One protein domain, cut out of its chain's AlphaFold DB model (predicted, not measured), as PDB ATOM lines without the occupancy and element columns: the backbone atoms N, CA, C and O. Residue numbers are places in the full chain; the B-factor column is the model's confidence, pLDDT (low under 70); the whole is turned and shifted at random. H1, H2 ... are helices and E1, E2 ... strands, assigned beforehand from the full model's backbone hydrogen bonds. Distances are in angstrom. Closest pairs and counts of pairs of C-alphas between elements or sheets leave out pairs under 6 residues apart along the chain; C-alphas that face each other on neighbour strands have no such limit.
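Overview. This is residues 3 to 156 of the 156 residues of the protein "Predicted protein" of Chlamydomonas reinhardtii (UniProt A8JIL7). One end of the domain is a small sheet of three parallel strands, E1 E4 E5, with the long helix H1 along E1 and the short helix H4 grazing it; a long hairpin, E2 and E3, reaches away from that end as an arm. Long links without named elements run to two short helices, H2 and H3, far from the sheet. The printed part has 154 residues, in the order E1 H1 H2 H3 E2 E3 E4 H4 E5; the class is mixed, helices and strands, with under half of the residues in named elements. The whole is compact, with a radius of gyration of the C-alphas of 17.3 A, and spans 51 by 36 by 34 A.

Arrangement. Start with E1, residues 10 to 14, an edge strand, and pass the tight link to H1, residues 17 to 33. H1 is on the sheet, over E1, at a height over the sheet of 10.5 A, though only just 6 of the sheet's C-alphas fix the local plane; it runs along the strands, at 12 degrees to E1 on the local plane. Their closest C-alphas are Cys 14 and Ala 20, 5.6 A apart. Next come H2, residues 51 to 56, and H3, residues 59 to 63, close but not clearly touching; the closest C-alphas, of Val 54 and Glu 60, are 6.6 A apart. E2, residues 98 to 107, and E3, residues 113 to 122, form an antiparallel hairpin, with N 101 and O 119 within hydrogen-bond range at 2.8 A; E2 bends by 54 degrees at residue 101. Residues 79 to 80 pair antiparallel with residues 98 to 99 of E2, and residues 41 to 42 with 73 to 74. E4, residues 126 to 130, is the inner strand, parallel to E1, with N 128 and O 11 at 2.8 A. H4, residues 139 to 144, only grazes the sheet with residues 140 to 144; its Met 143 and Ile 129 of E4 have C-alphas 7.2 A apart, the closest of that pair. E5, residues 153 to 155, is the other edge strand, parallel to E4, with N 129 and O 154 at 2.9 A. E4, H4 and E5 make a strand-helix-strand unit, two parallel neighbour strands with a helix between, its crossover right-handed. In H1, H3 and H4 every O i to N i+4 pair is within hydrogen-bond range; in H2, 1 of 2.

Along the chain. Find C-alpha 10 at (41.671, -3.828, 50.594), where E1 begins. H1 runs 24.4 A from C-alpha 17 to C-alpha 33 at (44.652, 12.277, 54.627). E2 measures 26.6 A and E3 27.2 A; E4 measures 13.5 A. E5 ends at C-alpha 155, (29.834, -8.379, 51.818).

Size, cuts and confidence. The C-alphas farthest apart, of Arg 52 and Arg 151, are 53.5 A apart. The printed part has no cut; the links H1 to H2 and H3 to E2 are long. The mean pLDDT of the printed part is 76.7; look for values under 70 at residues 49, 52 to 58, 111, 117 to 139 and 156.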
ATOM      1  N   ALA A   3      34.268   2.904  51.753       70.00
ATOM      2  CA  ALA A   3      35.567   3.578  51.869       70.00
ATOM      3  C   ALA A   3      36.103   3.673  53.316       70.00
ATOM      4  O   ALA A   3      37.314   3.622  53.528       70.00
ATOM      5  N   LEU A   4      35.210   3.763  54.313       75.75
ATOM      6  CA  LEU A   4      35.564   3.801  55.741       75.75
ATOM      7  C   LEU A   4      35.988   2.426  56.274       75.75
ATOM      8  O   LEU A   4      36.712   2.342  57.258       75.75
ATOM      9  N   LEU A   5      35.520   1.353  55.635       79.00
ATOM     10  CA  LEU A   5      35.825  -0.029  56.012       79.00
ATOM     11  C   LEU A   5      37.048  -0.591  55.276       79.00
ATOM     12  O   LEU A   5      37.502  -1.685  55.600       79.00
ATOM     13  N   SER A   6      37.540   0.132  54.270       79.50
ATOM     14  CA  SER A   6      38.674  -0.265  53.437       79.50
ATOM     15  C   SER A   6      39.976   0.261  54.029       79.50
ATOM     16  O   SER A   6      40.000   1.361  54.568       79.50
ATOM     17  N   ASN A   7      41.066  -0.482  53.881       82.75
ATOM     18  CA  ASN A   7      42.431  -0.029  54.170       82.75
ATOM     19  C   ASN A   7      43.315  -0.144  52.916       82.75
ATOM     20  O   ASN A   7      42.849  -0.586  51.867       82.75
ATOM     21  N   GLU A   8      44.593   0.210  53.021       79.19
ATOM     22  CA  GLU A   8      45.577   0.171  51.929       79.19
ATOM     23  C   GLU A   8      45.819  -1.235  51.350       79.19
ATOM     24  O   GLU A   8      46.432  -1.393  50.299       79.19
ATOM     25  N   ARG A   9      45.304  -2.282  52.004       81.06
ATOM     26  CA  ARG A   9      45.382  -3.680  51.552       81.06
ATOM     27  C   ARG A   9      44.065  -4.221  51.011       81.06
ATOM     28  O   ARG A   9      44.003  -5.403  50.671       81.06
ATOM     29  N   THR A  10      43.020  -3.403  50.962       83.06
ATOM     30  CA  THR A  10      41.671  -3.828  50.594       83.06
ATOM     31  C   THR A  10      41.400  -3.592  49.111       83.06
ATOM     32  O   THR A  10      41.590  -2.490  48.612       83.06
ATOM     33  N   THR A  11      40.911  -4.613  48.410       83.69
ATOM     34  CA  THR A  11      40.344  -4.500  47.060       83.69
ATOM     35  C   THR A  11      38.826  -4.436  47.157       83.69
ATOM     36  O   THR A  11      38.231  -5.287  47.810       83.69
ATOM     37  N   VAL A  12      38.183  -3.469  46.503       84.69
ATOM     38  CA  VAL A  12      36.716  -3.375  46.460       84.69
ATOM     39  C   VAL A  12      36.215  -3.844  45.096       84.69
ATOM     40  O   VAL A  12      36.534  -3.245  44.074       84.69
ATOM     41  N   LEU A  13      35.419  -4.910  45.066       83.06
ATOM     42  CA  LEU A  13      34.749  -5.386  43.861       83.06
ATOM     43  C   LEU A  13      33.352  -4.776  43.789       83.06
ATOM     44  O   LEU A  13      32.546  -5.001  44.687       83.06
ATOM     45  N   CYS A  14      33.064  -4.040  42.719       82.38
ATOM     46  CA  CYS A  14      31.763  -3.405  42.501       82.38
ATOM     47  C   CYS A  14      31.029  -4.048  41.322       82.38
ATOM     48  O   CYS A  14      31.665  -4.519  40.378       82.38
ATOM     49  N   THR A  15      29.695  -4.047  41.350       80.06
ATOM     50  CA  THR A  15      28.889  -4.468  40.187       80.06
ATOM     51  C   THR A  15      28.903  -3.446  39.054       80.06
ATOM     52  O   THR A  15      28.784  -3.842  37.899       80.06
ATOM     53  N   HIS A  16      29.077  -2.159  39.369       82.00
ATOM     54  CA  HIS A  16      29.091  -1.064  38.402       82.00
ATOM     55  C   HIS A  16      30.445  -0.350  38.420       82.00
ATOM     56  O   HIS A  16      31.040  -0.148  39.482       82.00
ATOM     57  N   VAL A  17      30.922   0.059  37.240       79.50
ATOM     58  CA  VAL A  17      32.225   0.726  37.095       79.50
ATOM     59  C   VAL A  17      32.264   2.093  37.784       79.50
ATOM     60  O   VAL A  17      33.277   2.443  38.382       79.50
ATOM     61  N   GLU A  18      31.151   2.831  37.791       83.81
ATOM     62  CA  GLU A  18      31.094   4.165  38.408       83.81
ATOM     63  C   GLU A  18      31.204   4.123  39.936       83.81
ATOM     64  O   GLU A  18      31.818   5.004  40.544       83.81
ATOM     65  N   ASP A  19      30.692   3.058  40.562       85.88
ATOM     66  CA  ASP A  19      30.881   2.825  41.994       85.88
ATOM     67  C   ASP A  19      32.365   2.519  42.283       85.88
ATOM     68  O   ASP A  19      32.933   3.049  43.239       85.88
ATOM     69  N   ALA A  20      33.027   1.730  41.422       83.25
ATOM     70  CA  ALA A  20      34.454   1.434  41.554       83.25
ATOM     71  C   ALA A  20      35.320   2.695  41.418       83.25
ATOM     72  O   ALA A  20      36.204   2.910  42.246       83.25
ATOM     73  N   LYS A  21      35.046   3.556  40.428       83.62
ATOM     74  CA  LYS A  21      35.740   4.845  40.264       83.62
ATOM     75  C   LYS A  21      35.545   5.741  41.488       83.62
ATOM     76  O   LYS A  21      36.525   6.203  42.072       83.62
ATOM     77  N   SER A  22      34.297   5.901  41.933       86.94
ATOM     78  CA  SER A  22      33.961   6.722  43.103       86.94
ATOM     79  C   SER A  22      34.651   6.225  44.377       86.94
ATOM     80  O   SER A  22      35.178   7.023  45.154       86.94
ATOM     81  N   TYR A  23      34.690   4.907  44.602       88.38
ATOM     82  CA  TYR A  23      35.379   4.342  45.763       88.38
ATOM     83  C   TYR A  23      36.893   4.427  45.657       88.38
ATOM     84  O   TYR A  23      37.519   4.740  46.665       88.38
ATOM     85  N   ASN A  24      37.484   4.203  44.483       88.19
ATOM     86  CA  ASN A  24      38.923   4.373  44.294       88.19
ATOM     87  C   ASN A  24      39.351   5.802  44.648       88.19
ATOM     88  O   ASN A  24      40.291   5.971  45.424       88.19
ATOM     89  N   HIS A  25      38.617   6.812  44.164       88.81
ATOM     90  CA  HIS A  25      38.871   8.214  44.503       88.81
ATOM     91  C   HIS A  25      38.743   8.464  46.014       88.81
ATOM     92  O   HIS A  25      39.705   8.873  46.663       88.81
ATOM     93  N   ALA A  26      37.596   8.119  46.611       90.19
ATOM     94  CA  ALA A  26      37.335   8.370  48.030       90.19
ATOM     95  C   ALA A  26      38.280   7.611  48.982       90.19
ATOM     96  O   ALA A  26      38.629   8.119  50.050       90.19
ATOM     97  N   ILE A  27      38.681   6.383  48.635       90.56
ATOM     98  CA  ILE A  27      39.636   5.591  49.422       90.56
ATOM     99  C   ILE A  27      41.027   6.212  49.334       90.56
ATOM    100  O   ILE A  27      41.679   6.331  50.370       90.56
ATOM    101  N   LEU A  28      41.472   6.613  48.139       90.88
ATOM    102  CA  LEU A  28      42.798   7.194  47.945       90.88
ATOM    103  C   LEU A  28      42.955   8.506  48.726       90.88
ATOM    104  O   LEU A  28      43.892   8.625  49.511       90.88
ATOM    105  N   GLU A  29      41.992   9.422  48.592       92.00
ATOM    106  CA  GLU A  29      41.949  10.692  49.334       92.00
ATOM    107  C   GLU A  29      41.975  10.469  50.850       92.00
ATOM    108  O   GLU A  29      42.770  11.062  51.581       92.00
ATOM    109  N   ARG A  30      41.146   9.541  51.345       93.06
ATOM    110  CA  ARG A  30      41.108   9.213  52.774       93.06
ATOM    111  C   ARG A  30      42.438   8.635  53.255       93.06
ATOM    112  O   ARG A  30      42.902   9.003  54.332       93.06
ATOM    113  N   LEU A  31      43.025   7.698  52.509       91.44
ATOM    114  CA  LEU A  31      44.294   7.079  52.889       91.44
ATOM    115  C   LEU A  31      45.416   8.122  52.929       91.44
ATOM    116  O   LEU A  31      46.192   8.109  53.887       91.44
ATOM    117  N   ALA A  32      45.451   9.046  51.965       92.94
ATOM    118  CA  ALA A  32      46.409  10.148  51.936       92.94
ATOM    119  C   ALA A  32      46.217  11.085  53.137       92.94
ATOM    120  O   ALA A  32      47.176  11.373  53.850       92.94
ATOM    121  N   ALA A  33      44.972  11.456  53.456       93.06
ATOM    122  CA  ALA A  33      44.652  12.277  54.627       93.06
ATOM    123  C   ALA A  33      45.070  11.624  55.959       93.06
ATOM    124  O   ALA A  33      45.388  12.317  56.922       93.06
ATOM    125  N   THR A  34      45.088  10.289  56.025       92.81
ATOM    126  CA  THR A  34      45.570   9.535  57.197       92.81
ATOM    127  C   THR A  34      47.075   9.244  57.185       92.81
ATOM    128  O   THR A  34      47.571   8.625  58.123       92.81
ATOM    129  N   GLY A  35      47.801   9.638  56.133       92.12
ATOM    130  CA  GLY A  35      49.226   9.335  55.952       92.12
ATOM    131  C   GLY A  35      49.536   7.863  55.650       92.12
ATOM    132  O   GLY A  35      50.691   7.451  55.722       92.12
ATOM    133  N   ALA A  36      48.523   7.052  55.325       89.44
ATOM    134  CA  ALA A  36      48.696   5.640  54.973       89.44
ATOM    135  C   ALA A  36      49.292   5.453  53.565       89.44
ATOM    136  O   ALA A  36      49.874   4.413  53.265       89.44
ATOM    137  N   VAL A  37      49.141   6.466  52.710       92.31
ATOM    138  CA  VAL A  37      49.790   6.602  51.400       92.31
ATOM    139  C   VAL A  37      50.372   8.015  51.288       92.31
ATOM    140  O   VAL A  37      50.093   8.870  52.130       92.31
ATOM    141  N   GLY A  38      51.201   8.254  50.272       90.81
ATOM    142  CA  GLY A  38      51.748   9.577  49.971       90.81
ATOM    143  C   GLY A  38      50.700  10.560  49.443       90.81
ATOM    144  O   GLY A  38      49.505  10.266  49.405       90.81
ATOM    145  N   SER A  39      51.164  11.731  49.001       92.00
ATOM    146  CA  SER A  39      50.310  12.744  48.377       92.00
ATOM    147  C   SER A  39      49.597  12.198  47.141       92.00
ATOM    148  O   SER A  39      50.187  11.449  46.357       92.00
ATOM    149  N   VAL A  40      48.327  12.577  46.982       91.81
ATOM    150  CA  VAL A  40      47.552  12.290  45.774       91.81
ATOM    151  C   VAL A  40      48.010  13.233  44.673       91.81
ATOM    152  O   VAL A  40      47.961  14.450  44.824       91.81
ATOM    153  N   GLU A  41      48.449  12.653  43.567       88.75
ATOM    154  CA  GLU A  41      48.936  13.360  42.394       88.75
ATOM    155  C   GLU A  41      47.966  13.145  41.226       88.75
ATOM    156  O   GLU A  41      47.557  12.002  40.978       88.75
ATOM    157  N   PRO A  42      47.609  14.200  40.475       87.38
ATOM    158  CA  PRO A  42      46.832  14.047  39.256       87.38
ATOM    159  C   PRO A  42      47.644  13.278  38.207       87.38
ATOM    160  O   PRO A  42      48.835  13.521  38.000       87.38
ATOM    161  N   CYS A  43      46.980  12.360  37.512       80.81
ATOM    162  CA  CYS A  43      47.564  11.522  36.471       80.81
ATOM    163  C   CYS A  43      46.757  11.681  35.170       80.81
ATOM    164  O   CYS A  43      46.087  10.750  34.736       80.81
ATOM    165  N   PRO A  44      46.745  12.870  34.543       73.75
ATOM    166  CA  PRO A  44      45.969  13.072  33.326       73.75
ATOM    167  C   PRO A  44      46.441  12.116  32.231       73.75
ATOM    168  O   PRO A  44      47.638  11.858  32.091       73.75
ATOM    169  N   LEU A  45      45.495  11.610  31.440       75.00
ATOM    170  CA  LEU A  45      45.811  10.782  30.285       75.00
ATOM    171  C   LEU A  45      46.752  11.543  29.341       75.00
ATOM    172  O   LEU A  45      46.477  12.679  28.956       75.00
ATOM    173  N   GLN A  46      47.838  10.884  28.952       71.12
ATOM    174  CA  GLN A  46      48.795  11.386  27.976       71.12
ATOM    175  C   GLN A  46      48.793  10.476  26.754       71.12
ATOM    176  O   GLN A  46      48.684   9.255  26.874       71.12
ATOM    177  N   HIS A  47      48.920  11.083  25.580       72.38
ATOM    178  CA  HIS A  47      49.132  10.384  24.324       72.38
ATOM    179  C   HIS A  47      50.127  11.174  23.476       72.38
ATOM    180  O   HIS A  47      50.172  12.403  23.517       72.38
ATOM    181  N   ASP A  48      50.897  10.466  22.669       70.56
ATOM    182  CA  ASP A  48      51.874  11.008  21.724       70.56
ATOM    183  C   ASP A  48      51.261  11.324  20.347       70.56
ATOM    184  O   ASP A  48      51.952  11.772  19.431       70.56
ATOM    185  N   VAL A  49      49.945  11.134  20.191       69.56
ATOM    186  CA  VAL A  49      49.227  11.410  18.939       69.56
ATOM    187  C   VAL A  49      49.169  12.923  18.660       69.56
ATOM    188  O   VAL A  49      48.626  13.670  19.480       69.56
ATOM    189  N   PRO A  50      49.655  13.401  17.494       75.25
ATOM    190  CA  PRO A  50      49.567  14.810  17.115       75.25
ATOM    191  C   PRO A  50      48.115  15.290  17.020       75.25
ATOM    192  O   PRO A  50      47.280  14.596  16.447       75.25
ATOM    193  N   ALA A  51      47.822  16.514  17.473       70.44
ATOM    194  CA  ALA A  51      46.456  17.059  17.553       70.44
ATOM    195  C   ALA A  51      45.636  16.938  16.250       70.44
ATOM    196  O   ALA A  51      44.454  16.608  16.286       70.44
ATOM    197  N   ARG A  52      46.269  17.130  15.084       66.12
ATOM    198  CA  ARG A  52      45.617  16.948  13.772       66.12
ATOM    199  C   ARG A  52      45.096  15.520  13.557       66.12
ATOM    200  O   ARG A  52      44.017  15.326  13.016       66.12
ATOM    201  N   SER A  53      45.841  14.534  14.046       65.25
ATOM    202  CA  SER A  53      45.534  13.111  13.920       65.25
ATOM    203  C   SER A  53      44.568  12.628  15.003       65.25
ATOM    204  O   SER A  53      43.891  11.633  14.792       65.25
ATOM    205  N   VAL A  54      44.449  13.339  16.131       64.50
ATOM    206  CA  VAL A  54      43.455  13.059  17.185       64.50
ATOM    207  C   VAL A  54      42.029  13.200  16.638       64.50
ATOM    208  O   VAL A  54      41.201  12.311  16.846       64.50
ATOM    209  N   ALA A  55      41.763  14.283  15.896       64.31
ATOM    210  CA  ALA A  55      40.461  14.542  15.281       64.31
ATOM    211  C   ALA A  55      40.168  13.582  14.113       64.31
ATOM    212  O   ALA A  55      39.070  13.038  14.026       64.31
ATOM    213  N   GLU A  56      41.156  13.329  13.248       60.94
ATOM    214  CA  GLU A  56      41.007  12.439  12.084       60.94
ATOM    215  C   GLU A  56      40.863  10.959  12.474       60.94
ATOM    216  O   GLU A  56      40.102  10.230  11.842       60.94
ATOM    217  N   ALA A  57      41.550  10.508  13.528       66.94
ATOM    218  CA  ALA A  57      41.490   9.123  14.001       66.94
ATOM    219  C   ALA A  57      40.295   8.841  14.927       66.94
ATOM    220  O   ALA A  57      40.126   7.708  15.376       66.94
ATOM    221  N   GLY A  58      39.485   9.853  15.261       69.38
ATOM    222  CA  GLY A  58      38.390   9.707  16.222       69.38
ATOM    223  C   GLY A  58      38.868   9.346  17.632       69.38
ATOM    224  O   GLY A  58      38.103   8.770  18.408       69.38
ATOM    225  N   LEU A  59      40.119   9.683  17.972       74.12
ATOM    226  CA  LEU A  59      40.733   9.335  19.250       74.12
ATOM    227  C   LEU A  59      39.925   9.913  20.418       74.12
ATOM    228  O   LEU A  59      39.709   9.219  21.402       74.12
ATOM    229  N   GLU A  60      39.382  11.128  20.293       75.19
ATOM    230  CA  GLU A  60      38.519  11.708  21.334       75.19
ATOM    231  C   GLU A  60      37.288  10.853  21.647       75.19
ATOM    232  O   GLU A  60      36.900  10.746  22.807       75.19
ATOM    233  N   ASN A  61      36.677  10.227  20.638       79.12
ATOM    234  CA  ASN A  61      35.512   9.367  20.852       79.12
ATOM    235  C   ASN A  61      35.912   8.077  21.565       79.12
ATOM    236  O   ASN A  61      35.200   7.628  22.458       79.12
ATOM    237  N   TRP A  62      37.070   7.518  21.207       75.56
ATOM    238  CA  TRP A  62      37.617   6.336  21.865       75.56
ATOM    239  C   TRP A  62      38.003   6.612  23.323       75.56
ATOM    240  O   TRP A  62      37.678   5.827  24.206       75.56
ATOM    241  N   LEU A  63      38.614   7.766  23.601       73.19
ATOM    242  CA  LEU A  63      38.975   8.186  24.960       73.19
ATOM    243  C   LEU A  63      37.759   8.529  25.831       73.19
ATOM    244  O   LEU A  63      37.843   8.453  27.055       73.19
ATOM    245  N   ARG A  64      36.632   8.905  25.215       75.69
ATOM    246  CA  ARG A  64      35.345   9.124  25.893       75.69
ATOM    247  C   ARG A  64      34.538   7.841  26.088       75.69
ATOM    248  O   ARG A  64      33.483   7.900  26.721       75.69
ATOM    249  N   ASP A  65      34.989   6.707  25.550       78.75
ATOM    250  CA  ASP A  65      34.304   5.433  25.735       78.75
ATOM    251  C   ASP A  65      34.265   5.085  27.238       78.75
ATOM    252  O   ASP A  65      35.317   5.021  27.878       78.75
ATOM    253  N   PRO A  66      33.086   4.832  27.838       70.12
ATOM    254  CA  PRO A  66      32.978   4.499  29.261       70.12
ATOM    255  C   PRO A  66      33.760   3.246  29.686       70.12
ATOM    256  O   PRO A  66      34.040   3.065  30.876       70.12
ATOM    257  N   SER A  67      34.084   2.362  28.738       70.00
ATOM    258  CA  SER A  67      34.910   1.173  28.945       70.00
ATOM    259  C   SER A  67      36.413   1.453  28.879       70.00
ATOM    260  O   SER A  67      37.200   0.628  29.361       70.00
ATOM    261  N   PHE A  68      36.819   2.612  28.347       72.56
ATOM    262  CA  PHE A  68      38.205   3.047  28.345       72.56
ATOM    263  C   PHE A  68      38.648   3.344  29.781       72.56
ATOM    264  O   PHE A  68      38.056   4.147  30.505       72.56
ATOM    265  N   ARG A  69      39.679   2.631  30.235       70.38
ATOM    266  CA  ARG A  69      40.133   2.698  31.625       70.38
ATOM    267  C   ARG A  69      41.198   3.770  31.761       70.38
ATOM    268  O   ARG A  69      42.294   3.620  31.235       70.38
ATOM    269  N   THR A  70      40.894   4.805  32.530       72.50
ATOM    270  CA  THR A  70      41.841   5.857  32.896       72.50
ATOM    271  C   THR A  70      42.211   5.759  34.373       72.50
ATOM    272  O   THR A  70      41.453   5.248  35.202       72.50
ATOM    273  N   ILE A  71      43.406   6.241  34.707       77.94
ATOM    274  CA  ILE A  71      43.831   6.487  36.084       77.94
ATOM    275  C   ILE A  71      43.886   7.998  36.221       77.94
ATOM    276  O   ILE A  71      44.792   8.600  35.679       77.94
ATOM    277  N   GLU A  72      42.921   8.614  36.897       83.00
ATOM    278  CA  GLU A  72      42.853  10.083  36.999       83.00
ATOM    279  C   GLU A  72      43.812  10.646  38.053       83.00
ATOM    280  O   GLU A  72      44.246  11.793  37.968       83.00
ATOM    281  N   GLN A  73      44.155   9.828  39.046       88.69
ATOM    282  CA  GLN A  73      44.994  10.204  40.174       88.69
ATOM    283  C   GLN A  73      45.708   8.988  40.762       88.69
ATOM    284  O   GLN A  73      45.229   7.854  40.661       88.69
ATOM    285  N   VAL A  74      46.850   9.225  41.397       90.50
ATOM    286  CA  VAL A  74      47.712   8.176  41.945       90.50
ATOM    287  C   VAL A  74      48.478   8.691  43.162       90.50
ATOM    288  O   VAL A  74      48.729   9.880  43.283       90.50
ATOM    289  N   ALA A  75      48.872   7.798  44.067       91.75
ATOM    290  CA  ALA A  75      49.772   8.127  45.171       91.75
ATOM    291  C   ALA A  75      50.776   6.992  45.391       91.75
ATOM    292  O   ALA A  75      50.471   5.825  45.136       91.75
ATOM    293  N   VAL A  76      51.959   7.306  45.923       90.75
ATOM    294  CA  VAL A  76      52.885   6.271  46.417       90.75
ATOM    295  C   VAL A  76      52.226   5.527  47.580       90.75
ATOM    296  O   VAL A  76      51.680   6.148  48.483       90.75
ATOM    297  N   GLY A  77      52.259   4.198  47.567       86.50
ATOM    298  CA  GLY A  77      51.542   3.340  48.515       86.50
ATOM    299  C   GLY A  77      50.127   2.957  48.064       86.50
ATOM    300  O   GLY A  77      49.528   2.061  48.657       86.50
ATOM    301  N   ALA A  78      49.596   3.566  46.997       88.19
ATOM    302  CA  ALA A  78      48.286   3.208  46.461       88.19
ATOM    303  C   ALA A  78      48.287   1.799  45.858       88.19
ATOM    304  O   ALA A  78      49.243   1.394  45.194       88.19
ATOM    305  N   ARG A  79      47.182   1.066  46.035       87.75
ATOM    306  CA  ARG A  79      46.959  -0.208  45.347       87.75
ATOM    307  C   ARG A  79      46.590   0.006  43.886       87.75
ATOM    308  O   ARG A  79      45.757   0.845  43.568       87.75
ATOM    309  N   VAL A  80      47.170  -0.814  43.019       86.06
ATOM    310  CA  VAL A  80      46.952  -0.800  41.570       86.06
ATOM    311  C   VAL A  80      46.805  -2.218  41.039       86.06
ATOM    312  O   VAL A  80      47.233  -3.185  41.670       86.06
ATOM    313  N   VAL A  81      46.189  -2.340  39.870       84.75
ATOM    314  CA  VAL A  81      46.033  -3.606  39.154       84.75
ATOM    315  C   VAL A  81      46.452  -3.364  37.705       84.75
ATOM    316  O   VAL A  81      45.815  -2.539  37.048       84.75
ATOM    317  N   PRO A  82      47.498  -4.037  37.187       79.12
ATOM    318  CA  PRO A  82      47.815  -4.004  35.770       79.12
ATOM    319  C   PRO A  82      46.634  -4.543  34.968       79.12
ATOM    320  O   PRO A  82      46.038  -5.558  35.328       79.12
ATOM    321  N   VAL A  83      46.304  -3.861  33.878       80.25
ATOM    322  CA  VAL A  83      45.221  -4.258  32.963       80.25
ATOM    323  C   VAL A  83      45.735  -5.025  31.746       80.25
ATOM    324  O   VAL A  83      44.946  -5.542  30.961       80.25
ATOM    325  N   GLU A  84      47.056  -5.145  31.625       77.56
ATOM    326  CA  GLU A  84      47.762  -5.835  30.550       77.56
ATOM    327  C   GLU A  84      48.948  -6.622  31.120       77.56
ATOM    328  O   GLU A  84      49.384  -6.403  32.254       77.56
ATOM    329  N   ASN A  85      49.453  -7.574  30.338       81.00
ATOM    330  CA  ASN A  85      50.629  -8.353  30.709       81.00
ATOM    331  C   ASN A  85      51.889  -7.540  30.413       81.00
ATOM    332  O   ASN A  85      52.266  -7.393  29.254       81.00
ATOM    333  N   CYS A  86      52.548  -7.043  31.456       76.81
ATOM    334  CA  CYS A  86      53.778  -6.267  31.321       76.81
ATOM    335  C   CYS A  86      55.021  -7.168  31.323       76.81
ATOM    336  O   CYS A  86      55.849  -7.095  30.423       76.81
ATOM    337  N   ASP A  87      55.161  -8.021  32.343       78.88
ATOM    338  CA  ASP A  87      56.314  -8.915  32.514       78.88
ATOM    339  C   ASP A  87      55.882 -10.169  33.286       78.88
ATOM    340  O   ASP A  87      55.816 -10.191  34.521       78.88
ATOM    341  N   LEU A  88      55.562 -11.228  32.540       80.94
ATOM    342  CA  LEU A  88      55.065 -12.485  33.101       80.94
ATOM    343  C   LEU A  88      56.111 -13.191  33.970       80.94
ATOM    344  O   LEU A  88      55.743 -13.837  34.951       80.94
ATOM    345  N   HIS A  89      57.404 -13.032  33.671       81.56
ATOM    346  CA  HIS A  89      58.477 -13.654  34.449       81.56
ATOM    347  C   HIS A  89      58.585 -13.059  35.854       81.56
ATOM    348  O   HIS A  89      58.980 -13.753  36.788       81.56
ATOM    349  N   LYS A  90      58.193 -11.790  36.017       76.19
ATOM    350  CA  LYS A  90      58.134 -11.102  37.315       76.19
ATOM    351  C   LYS A  90      56.741 -11.111  37.952       76.19
ATOM    352  O   LYS A  90      56.538 -10.471  38.981       76.19
ATOM    353  N   GLY A  91      55.775 -11.809  37.351       76.94
ATOM    354  CA  GLY A  91      54.395 -11.858  37.835       76.94
ATOM    355  C   GLY A  91      53.606 -10.560  37.628       76.94
ATOM    356  O   GLY A  91      52.542 -10.398  38.226       76.94
ATOM    357  N   ALA A  92      54.089  -9.643  36.781       78.12
ATOM    358  CA  ALA A  92      53.367  -8.443  36.361       78.12
ATOM    359  C   ALA A  92      52.386  -8.794  35.230       78.12
ATOM    360  O   ALA A  92      52.541  -8.376  34.080       78.12
ATOM    361  N   ALA A  93      51.412  -9.636  35.568       80.50
ATOM    362  CA  ALA A  93      50.345 -10.080  34.683       80.50
ATOM    363  C   ALA A  93      49.080  -9.230  34.872       80.50
ATOM    364  O   ALA A  93      48.858  -8.647  35.938       80.50
ATOM    365  N   ASN A  94      48.220  -9.218  33.856       81.62
ATOM    366  CA  ASN A  94      46.896  -8.617  33.944       81.62
ATOM    367  C   ASN A  94      46.121  -9.190  35.145       81.62
ATOM    368  O   ASN A  94      46.035 -10.408  35.323       81.62
ATOM    369  N   GLY A  95      45.557  -8.312  35.971       78.25
ATOM    370  CA  GLY A  95      44.783  -8.684  37.152       78.25
ATOM    371  C   GLY A  95      45.622  -8.948  38.403       78.25
ATOM    372  O   GLY A  95      45.046  -9.173  39.470       78.25
ATOM    373  N   ALA A  96      46.956  -8.898  38.318       80.19
ATOM    374  CA  ALA A  96      47.810  -8.989  39.495       80.19
ATOM    375  C   ALA A  96      47.574  -7.781  40.416       80.19
ATOM    376  O   ALA A  96      47.470  -6.645  39.970       80.19
ATOM    377  N   ALA A  97      47.492  -7.999  41.725       83.19
ATOM    378  CA  ALA A  97      47.413  -6.887  42.665       83.19
ATOM    379  C   ALA A  97      48.816  -6.335  42.927       83.19
ATOM    380  O   ALA A  97      49.736  -7.106  43.195       83.19
ATOM    381  N   GLY A  98      48.972  -5.016  42.903       83.00
ATOM    382  CA  GLY A  98      50.227  -4.350  43.216       83.00
ATOM    383  C   GLY A  98      50.055  -3.060  44.008       83.00
ATOM    384  O   GLY A  98      48.939  -2.640  44.308       83.00
ATOM    385  N   VAL A  99      51.176  -2.450  44.377       86.50
ATOM    386  CA  VAL A  99      51.252  -1.162  45.075       86.50
ATOM    387  C   VAL A  99      52.244  -0.257  44.373       86.50
ATOM    388  O   VAL A  99      53.320  -0.716  44.000       86.50
ATOM    389  N   VAL A 100      51.897   1.018  44.225       87.81
ATOM    390  CA  VAL A 100      52.780   2.048  43.677       87.81
ATOM    391  C   VAL A 100      53.942   2.292  44.630       87.81
ATOM    392  O   VAL A 100      53.741   2.663  45.782       87.81
ATOM    393  N   THR A 101      55.164   2.113  44.154       87.62
ATOM    394  CA  THR A 101      56.382   2.326  44.946       87.62
ATOM    395  C   THR A 101      57.067   3.639  44.608       87.62
ATOM    396  O   THR A 101      57.778   4.193  45.442       87.62
ATOM    397  N   GLN A 102      56.857   4.142  43.393       87.75
ATOM    398  CA  GLN A 102      57.505   5.349  42.911       87.75
ATOM    399  C   GLN A 102      56.675   6.006  41.808       87.75
ATOM    400  O   GLN A 102      56.130   5.319  40.940       87.75
ATOM    401  N   LEU A 103      56.653   7.338  41.832       86.56
ATOM    402  CA  LEU A 103      56.164   8.180  40.748       86.56
ATOM    403  C   LEU A 103      57.348   8.861  40.057       86.56
ATOM    404  O   LEU A 103      58.288   9.324  40.710       86.56
ATOM    405  N   SER A 104      57.307   8.885  38.732       84.44
ATOM    406  CA  SER A 104      58.195   9.668  37.880       84.44
ATOM    407  C   SER A 104      57.435  10.890  37.390       84.44
ATOM    408  O   SER A 104      56.245  10.793  37.101       84.44
ATOM    409  N   TYR A 105      58.126  12.025  37.321       82.50
ATOM    410  CA  TYR A 105      57.531  13.294  36.928       82.50
ATOM    411  C   TYR A 105      58.274  13.885  35.742       82.50
ATOM    412  O   TYR A 105      59.503  13.813  35.678       82.50
ATOM    413  N   GLU A 106      57.523  14.546  34.878       82.00
ATOM    414  CA  GLU A 106      58.037  15.397  33.815       82.00
ATOM    415  C   GLU A 106      57.551  16.827  34.018       82.00
ATOM    416  O   GLU A 106      56.481  17.073  34.583       82.00
ATOM    417  N   THR A 107      58.370  17.778  33.583       78.38
ATOM    418  CA  THR A 107      58.003  19.192  33.573       78.38
ATOM    419  C   THR A 107      57.353  19.495  32.233       78.38
ATOM    420  O   THR A 107      57.962  19.267  31.189       78.38
ATOM    421  N   ARG A 108      56.119  19.991  32.269       72.12
ATOM    422  CA  ARG A 108      55.387  20.460  31.090       72.12
ATOM    423  C   ARG A 108      55.956  21.794  30.600       72.12
ATOM    424  O   ARG A 108      56.626  22.503  31.349       72.12
ATOM    425  N   ASP A 109      55.617  22.166  29.368       72.69
ATOM    426  CA  ASP A 109      56.029  23.442  28.759       72.69
ATOM    427  C   ASP A 109      55.535  24.679  29.535       72.69
ATOM    428  O   ASP A 109      56.147  25.742  29.472       72.69
ATOM    429  N   ASP A 110      54.453  24.541  30.311       74.44
ATOM    430  CA  ASP A 110      53.912  25.575  31.205       74.44
ATOM    431  C   ASP A 110      54.634  25.658  32.571       74.44
ATOM    432  O   ASP A 110      54.275  26.475  33.422       74.44
ATOM    433  N   GLY A 111      55.660  24.830  32.789       69.31
ATOM    434  CA  GLY A 111      56.446  24.765  34.021       69.31
ATOM    435  C   GLY A 111      55.829  23.916  35.137       69.31
ATOM    436  O   GLY A 111      56.460  23.755  36.186       69.31
ATOM    437  N   LEU A 112      54.634  23.344  34.947       71.69
ATOM    438  CA  LEU A 112      54.008  22.459  35.930       71.69
ATOM    439  C   LEU A 112      54.608  21.052  35.868       71.69
ATOM    440  O   LEU A 112      54.915  20.514  34.803       71.69
ATOM    441  N   ARG A 113      54.750  20.421  37.035       75.00
ATOM    442  CA  ARG A 113      55.139  19.010  37.136       75.00
ATOM    443  C   ARG A 113      53.914  18.125  36.958       75.00
ATOM    444  O   ARG A 113      52.906  18.340  37.623       75.00
ATOM    445  N   GLN A 114      54.026  17.109  36.111       76.62
ATOM    446  CA  GLN A 114      53.007  16.075  35.943       76.62
ATOM    447  C   GLN A 114      53.613  14.690  36.143       76.62
ATOM    448  O   GLN A 114      54.795  14.489  35.871       76.62
ATOM    449  N   VAL A 115      52.805  13.725  36.582       74.50
ATOM    450  CA  VAL A 115      53.219  12.318  36.610       74.50
ATOM    451  C   VAL A 115      53.421  11.834  35.169       74.50
ATOM    452  O   VAL A 115      52.535  11.987  34.330       74.50
ATOM    453  N   SER A 116      54.588  11.260  34.885       72.50
ATOM    454  CA  SER A 116      54.930  10.638  33.597       72.50
ATOM    455  C   SER A 116      55.121   9.125  33.689       72.50
ATOM    456  O   SER A 116      55.140   8.429  32.678       72.50
ATOM    457  N   GLY A 117      55.235   8.579  34.904       63.06
ATOM    458  CA  GLY A 117      55.380   7.142  35.095       63.06
ATOM    459  C   GLY A 117      55.022   6.673  36.495       63.06
ATOM    460  O   GLY A 117      55.251   7.368  37.486       63.06
ATOM    461  N   VAL A 118      54.492   5.454  36.574       59.12
ATOM    462  CA  VAL A 118      54.106   4.786  37.821       59.12
ATOM    463  C   VAL A 118      54.802   3.429  37.875       59.12
ATOM    464  O   VAL A 118      54.642   2.610  36.972       59.12
ATOM    465  N   LYS A 119      55.572   3.169  38.934       65.38
ATOM    466  CA  LYS A 119      56.163   1.845  39.194       65.38
ATOM    467  C   LYS A 119      55.436   1.170  40.343       65.38
ATOM    468  O   LYS A 119      55.098   1.836  41.320       65.38
ATOM    469  N   GLY A 120      55.245  -0.146  40.258       56.66
ATOM    470  CA  GLY A 120      54.611  -0.911  41.328       56.66
ATOM    471  C   GLY A 120      55.226  -2.282  41.605       56.66
ATOM    472  O   GLY A 120      56.029  -2.785  40.822       56.66
ATOM    473  N   ALA A 121      54.848  -2.867  42.743       47.00
ATOM    474  CA  ALA A 121      55.257  -4.197  43.206       47.00
ATOM    475  C   ALA A 121      54.037  -5.060  43.578       47.00
ATOM    476  O   ALA A 121      53.062  -4.528  44.102       47.00
ATOM    477  N   THR A 122      54.085  -6.374  43.327       50.72
ATOM    478  CA  THR A 122      52.947  -7.307  43.475       50.72
ATOM    479  C   THR A 122      52.679  -7.709  44.935       50.72
ATOM    480  O   THR A 122      53.616  -8.053  45.652       50.72
ATOM    481  N   LEU A 123      51.414  -7.719  45.387       46.66
ATOM    482  CA  LEU A 123      51.007  -8.067  46.762       46.66
ATOM    483  C   LEU A 123      49.640  -8.772  46.847       46.66
ATOM    484  O   LEU A 123      48.696  -8.422  46.148       46.66
ATOM    485  N   THR A 124      49.470  -9.666  47.825       50.94
ATOM    486  CA  THR A 124      48.191 -10.320  48.176       50.94
ATOM    487  C   THR A 124      47.486  -9.583  49.329       50.94
ATOM    488  O   THR A 124      48.114  -9.319  50.350       50.94
ATOM    489  N   GLY A 125      46.196  -9.237  49.202       54.69
ATOM    490  CA  GLY A 125      45.454  -8.476  50.231       54.69
ATOM    491  C   GLY A 125      43.967  -8.836  50.331       54.69
ATOM    492  O   GLY A 125      43.493  -9.702  49.599       54.69
ATOM    493  N   GLY A 126      43.249  -8.204  51.265       53.97
ATOM    494  CA  GLY A 126      41.835  -8.485  51.566       53.97
ATOM    495  C   GLY A 126      40.868  -7.939  50.511       53.97
ATOM    496  O   GLY A 126      41.234  -7.048  49.749       53.97
ATOM    497  N   THR A 127      39.634  -8.460  50.450       57.72
ATOM    498  CA  THR A 127      38.643  -8.089  49.419       57.72
ATOM    499  C   THR A 127      37.262  -7.774  50.017       57.72
ATOM    500  O   THR A 127      36.661  -8.588  50.720       57.72
ATOM    501  N   ILE A 128      36.718  -6.599  49.702       66.06
ATOM    502  CA  ILE A 128      35.328  -6.207  49.962       66.06
ATOM    503  C   ILE A 128      34.537  -6.364  48.663       66.06
ATOM    504  O   ILE A 128      34.997  -5.943  47.609       66.06
ATOM    505  N   ILE A 129      33.338  -6.931  48.730       58.53
ATOM    506  CA  ILE A 129      32.418  -6.992  47.589       58.53
ATOM    507  C   ILE A 129      31.238  -6.073  47.886       58.53
ATOM    508  O   ILE A 129      30.517  -6.292  48.860       58.53
ATOM    509  N   HIS A 130      31.052  -5.071  47.032       66.94
ATOM    510  CA  HIS A 130      29.881  -4.210  47.003       66.94
ATOM    511  C   HIS A 130      28.995  -4.581  45.810       66.94
ATOM    512  O   HIS A 130      29.359  -4.379  44.648       66.94
ATOM    513  N   ALA A 131      27.821  -5.141  46.092       55.62
ATOM    514  CA  ALA A 131      26.898  -5.611  45.068       55.62
ATOM    515  C   ALA A 131      25.589  -4.819  45.113       55.62
ATOM    516  O   ALA A 131      24.666  -5.167  45.846       55.62
ATOM    517  N   ARG A 132      25.485  -3.767  44.291       59.53
ATOM    518  CA  ARG A 132      24.216  -3.066  44.057       59.53
ATOM    519  C   ARG A 132      23.484  -3.734  42.898       59.53
ATOM    520  O   ARG A 132      24.054  -3.803  41.811       59.53
ATOM    521  N   SER A 133      22.264  -4.216  43.151       51.38
ATOM    522  CA  SER A 133      21.330  -4.798  42.173       51.38
ATOM    523  C   SER A 133      22.001  -5.779  41.195       51.38
ATOM    524  O   SER A 133      22.405  -5.415  40.098       51.38
ATOM    525  N   VAL A 134      22.187  -7.037  41.612       51.56
ATOM    526  CA  VAL A 134      22.865  -8.069  40.804       51.56
ATOM    527  C   VAL A 134      21.972  -8.466  39.622       51.56
ATOM    528  O   VAL A 134      21.038  -9.241  39.793       51.56
ATOM    529  N   PHE A 135      22.238  -7.924  38.432       54.06
ATOM    530  CA  PHE A 135      21.380  -8.128  37.256       54.06
ATOM    531  C   PHE A 135      21.804  -9.292  36.347       54.06
ATOM    532  O   PHE A 135      20.987  -9.761  35.558       54.06
ATOM    533  N   THR A 136      23.033  -9.811  36.478       58.88
ATOM    534  CA  THR A 136      23.527 -10.908  35.622       58.88
ATOM    535  C   THR A 136      23.670 -12.210  36.419       58.88
ATOM    536  O   THR A 136      24.445 -12.247  37.386       58.88
ATOM    537  N   PRO A 137      22.969 -13.302  36.044       67.25
ATOM    538  CA  PRO A 137      23.142 -14.607  36.680       67.25
ATOM    539  C   PRO A 137      24.619 -15.029  36.715       67.25
ATOM    540  O   PRO A 137      25.326 -14.940  35.716       67.25
ATOM    541  N   GLY A 138      25.103 -15.464  37.882       67.06
ATOM    542  CA  GLY A 138      26.488 -15.916  38.075       67.06
ATOM    543  C   GLY A 138      27.509 -14.821  38.417       67.06
ATOM    544  O   GLY A 138      28.593 -15.146  38.893       67.06
ATOM    545  N   GLN A 139      27.178 -13.533  38.287       68.31
ATOM    546  CA  GLN A 139      28.125 -12.442  38.566       68.31
ATOM    547  C   GLN A 139      28.594 -12.420  40.030       68.31
ATOM    548  O   GLN A 139      29.789 -12.313  40.295       68.31
ATOM    549  N   LEU A 140      27.679 -12.608  40.989       70.62
ATOM    550  CA  LEU A 140      28.040 -12.706  42.408       70.62
ATOM    551  C   LEU A 140      28.914 -13.938  42.693       70.62
ATOM    552  O   LEU A 140      29.876 -13.839  43.451       70.62
ATOM    553  N   TYR A 141      28.622 -15.077  42.054       73.38
ATOM    554  CA  TYR A 141      29.450 -16.282  42.163       73.38
ATOM    555  C   TYR A 141      30.882 -16.012  41.684       73.38
ATOM    556  O   TYR A 141      31.828 -16.335  42.399       73.38
ATOM    557  N   VAL A 142      31.043 -15.336  40.540       73.19
ATOM    558  CA  VAL A 142      32.361 -14.954  40.011       73.19
ATOM    559  C   VAL A 142      33.109 -14.036  40.974       73.19
ATOM    560  O   VAL A 142      34.307 -14.215  41.153       73.19
ATOM    561  N   MET A 143      32.444 -13.059  41.601       73.06
ATOM    562  CA  MET A 143      33.098 -12.155  42.560       73.06
ATOM    563  C   MET A 143      33.544 -12.906  43.823       73.06
ATOM    564  O   MET A 143      34.666 -12.718  44.292       73.06
ATOM    565  N   LEU A 144      32.693 -13.796  44.342       73.56
ATOM    566  CA  LEU A 144      32.999 -14.630  45.506       73.56
ATOM    567  C   LEU A 144      34.156 -15.598  45.229       73.56
ATOM    568  O   LEU A 144      35.028 -15.758  46.080       73.56
ATOM    569  N   SER A 145      34.209 -16.194  44.035       73.56
ATOM    570  CA  SER A 145      35.243 -17.165  43.658       73.56
ATOM    571  C   SER A 145      36.635 -16.552  43.461       73.56
ATOM    572  O   SER A 145      37.593 -17.290  43.238       73.56
ATOM    573  N   ARG A 146      36.779 -15.217  43.515       74.06
ATOM    574  CA  ARG A 146      38.092 -14.540  43.507       74.06
ATOM    575  C   ARG A 146      38.742 -14.464  44.880       74.06
ATOM    576  O   ARG A 146      39.929 -14.159  44.957       74.06
ATOM    577  N   VAL A 147      37.998 -14.743  45.947       78.00
ATOM    578  CA  VAL A 147      38.532 -14.732  47.308       78.00
ATOM    579  C   VAL A 147      38.857 -16.161  47.729       78.00
ATOM    580  O   VAL A 147      37.979 -17.015  47.786       78.00
ATOM    581  N   THR A 148      40.126 -16.423  48.039       78.88
ATOM    582  CA  THR A 148      40.617 -17.767  48.390       78.88
ATOM    583  C   THR A 148      40.223 -18.206  49.800       78.88
ATOM    584  O   THR A 148      40.138 -19.398  50.072       78.88
ATOM    585  N   GLU A 149      39.963 -17.256  50.704       79.94
ATOM    586  CA  GLU A 149      39.661 -17.533  52.108       79.94
ATOM    587  C   GLU A 149      38.487 -16.688  52.616       79.94
ATOM    588  O   GLU A 149      38.474 -15.463  52.490       79.94
ATOM    589  N   ARG A 150      37.524 -17.319  53.302       76.69
ATOM    590  CA  ARG A 150      36.318 -16.641  53.815       76.69
ATOM    591  C   ARG A 150      36.618 -15.458  54.744       76.69
ATOM    592  O   ARG A 150      35.852 -14.494  54.734       76.69
ATOM    593  N   ARG A 151      37.708 -15.515  55.525       80.44
ATOM    594  CA  ARG A 151      38.133 -14.433  56.439       80.44
ATOM    595  C   ARG A 151      38.560 -13.155  55.712       80.44
ATOM    596  O   ARG A 151      38.567 -12.091  56.316       80.44
ATOM    597  N   LEU A 152      38.920 -13.263  54.430       78.38
ATOM    598  CA  LEU A 152      39.333 -12.141  53.588       78.38
ATOM    599  C   LEU A 152      38.148 -11.484  52.866       78.38
ATOM    600  O   LEU A 152      38.360 -10.498  52.165       78.38
ATOM    601  N   LEU A 153      36.933 -12.028  53.029       79.56
ATOM    602  CA  LEU A 153      35.712 -11.588  52.362       79.56
ATOM    603  C   LEU A 153      34.794 -10.804  53.308       79.56
ATOM    604  O   LEU A 153      34.349 -11.323  54.340       79.56
ATOM    605  N   ARG A 154      34.375  -9.614  52.871       82.12
ATOM    606  CA  ARG A 154      33.267  -8.860  53.473       82.12
ATOM    607  C   ARG A 154      32.242  -8.459  52.411       82.12
ATOM    608  O   ARG A 154      32.614  -7.864  51.404       82.12
ATOM    609  N   LEU A 155      30.971  -8.783  52.652       77.56
ATOM    610  CA  LEU A 155      29.834  -8.379  51.818       77.56
ATOM    611  C   LEU A 155      29.189  -7.134  52.427       77.56
ATOM    612  O   LEU A 155      28.979  -7.110  53.644       77.56
ATOM    613  N   VAL A 156      28.933  -6.114  51.604       69.94
ATOM    614  CA  VAL A 156      28.399  -4.813  52.039       69.94
ATOM    615  C   VAL A 156      27.370  -4.273  51.059       69.94
ATOM    616  O   VAL A 156      27.688  -4.201  49.847       69.94
TER     617      VAL A 156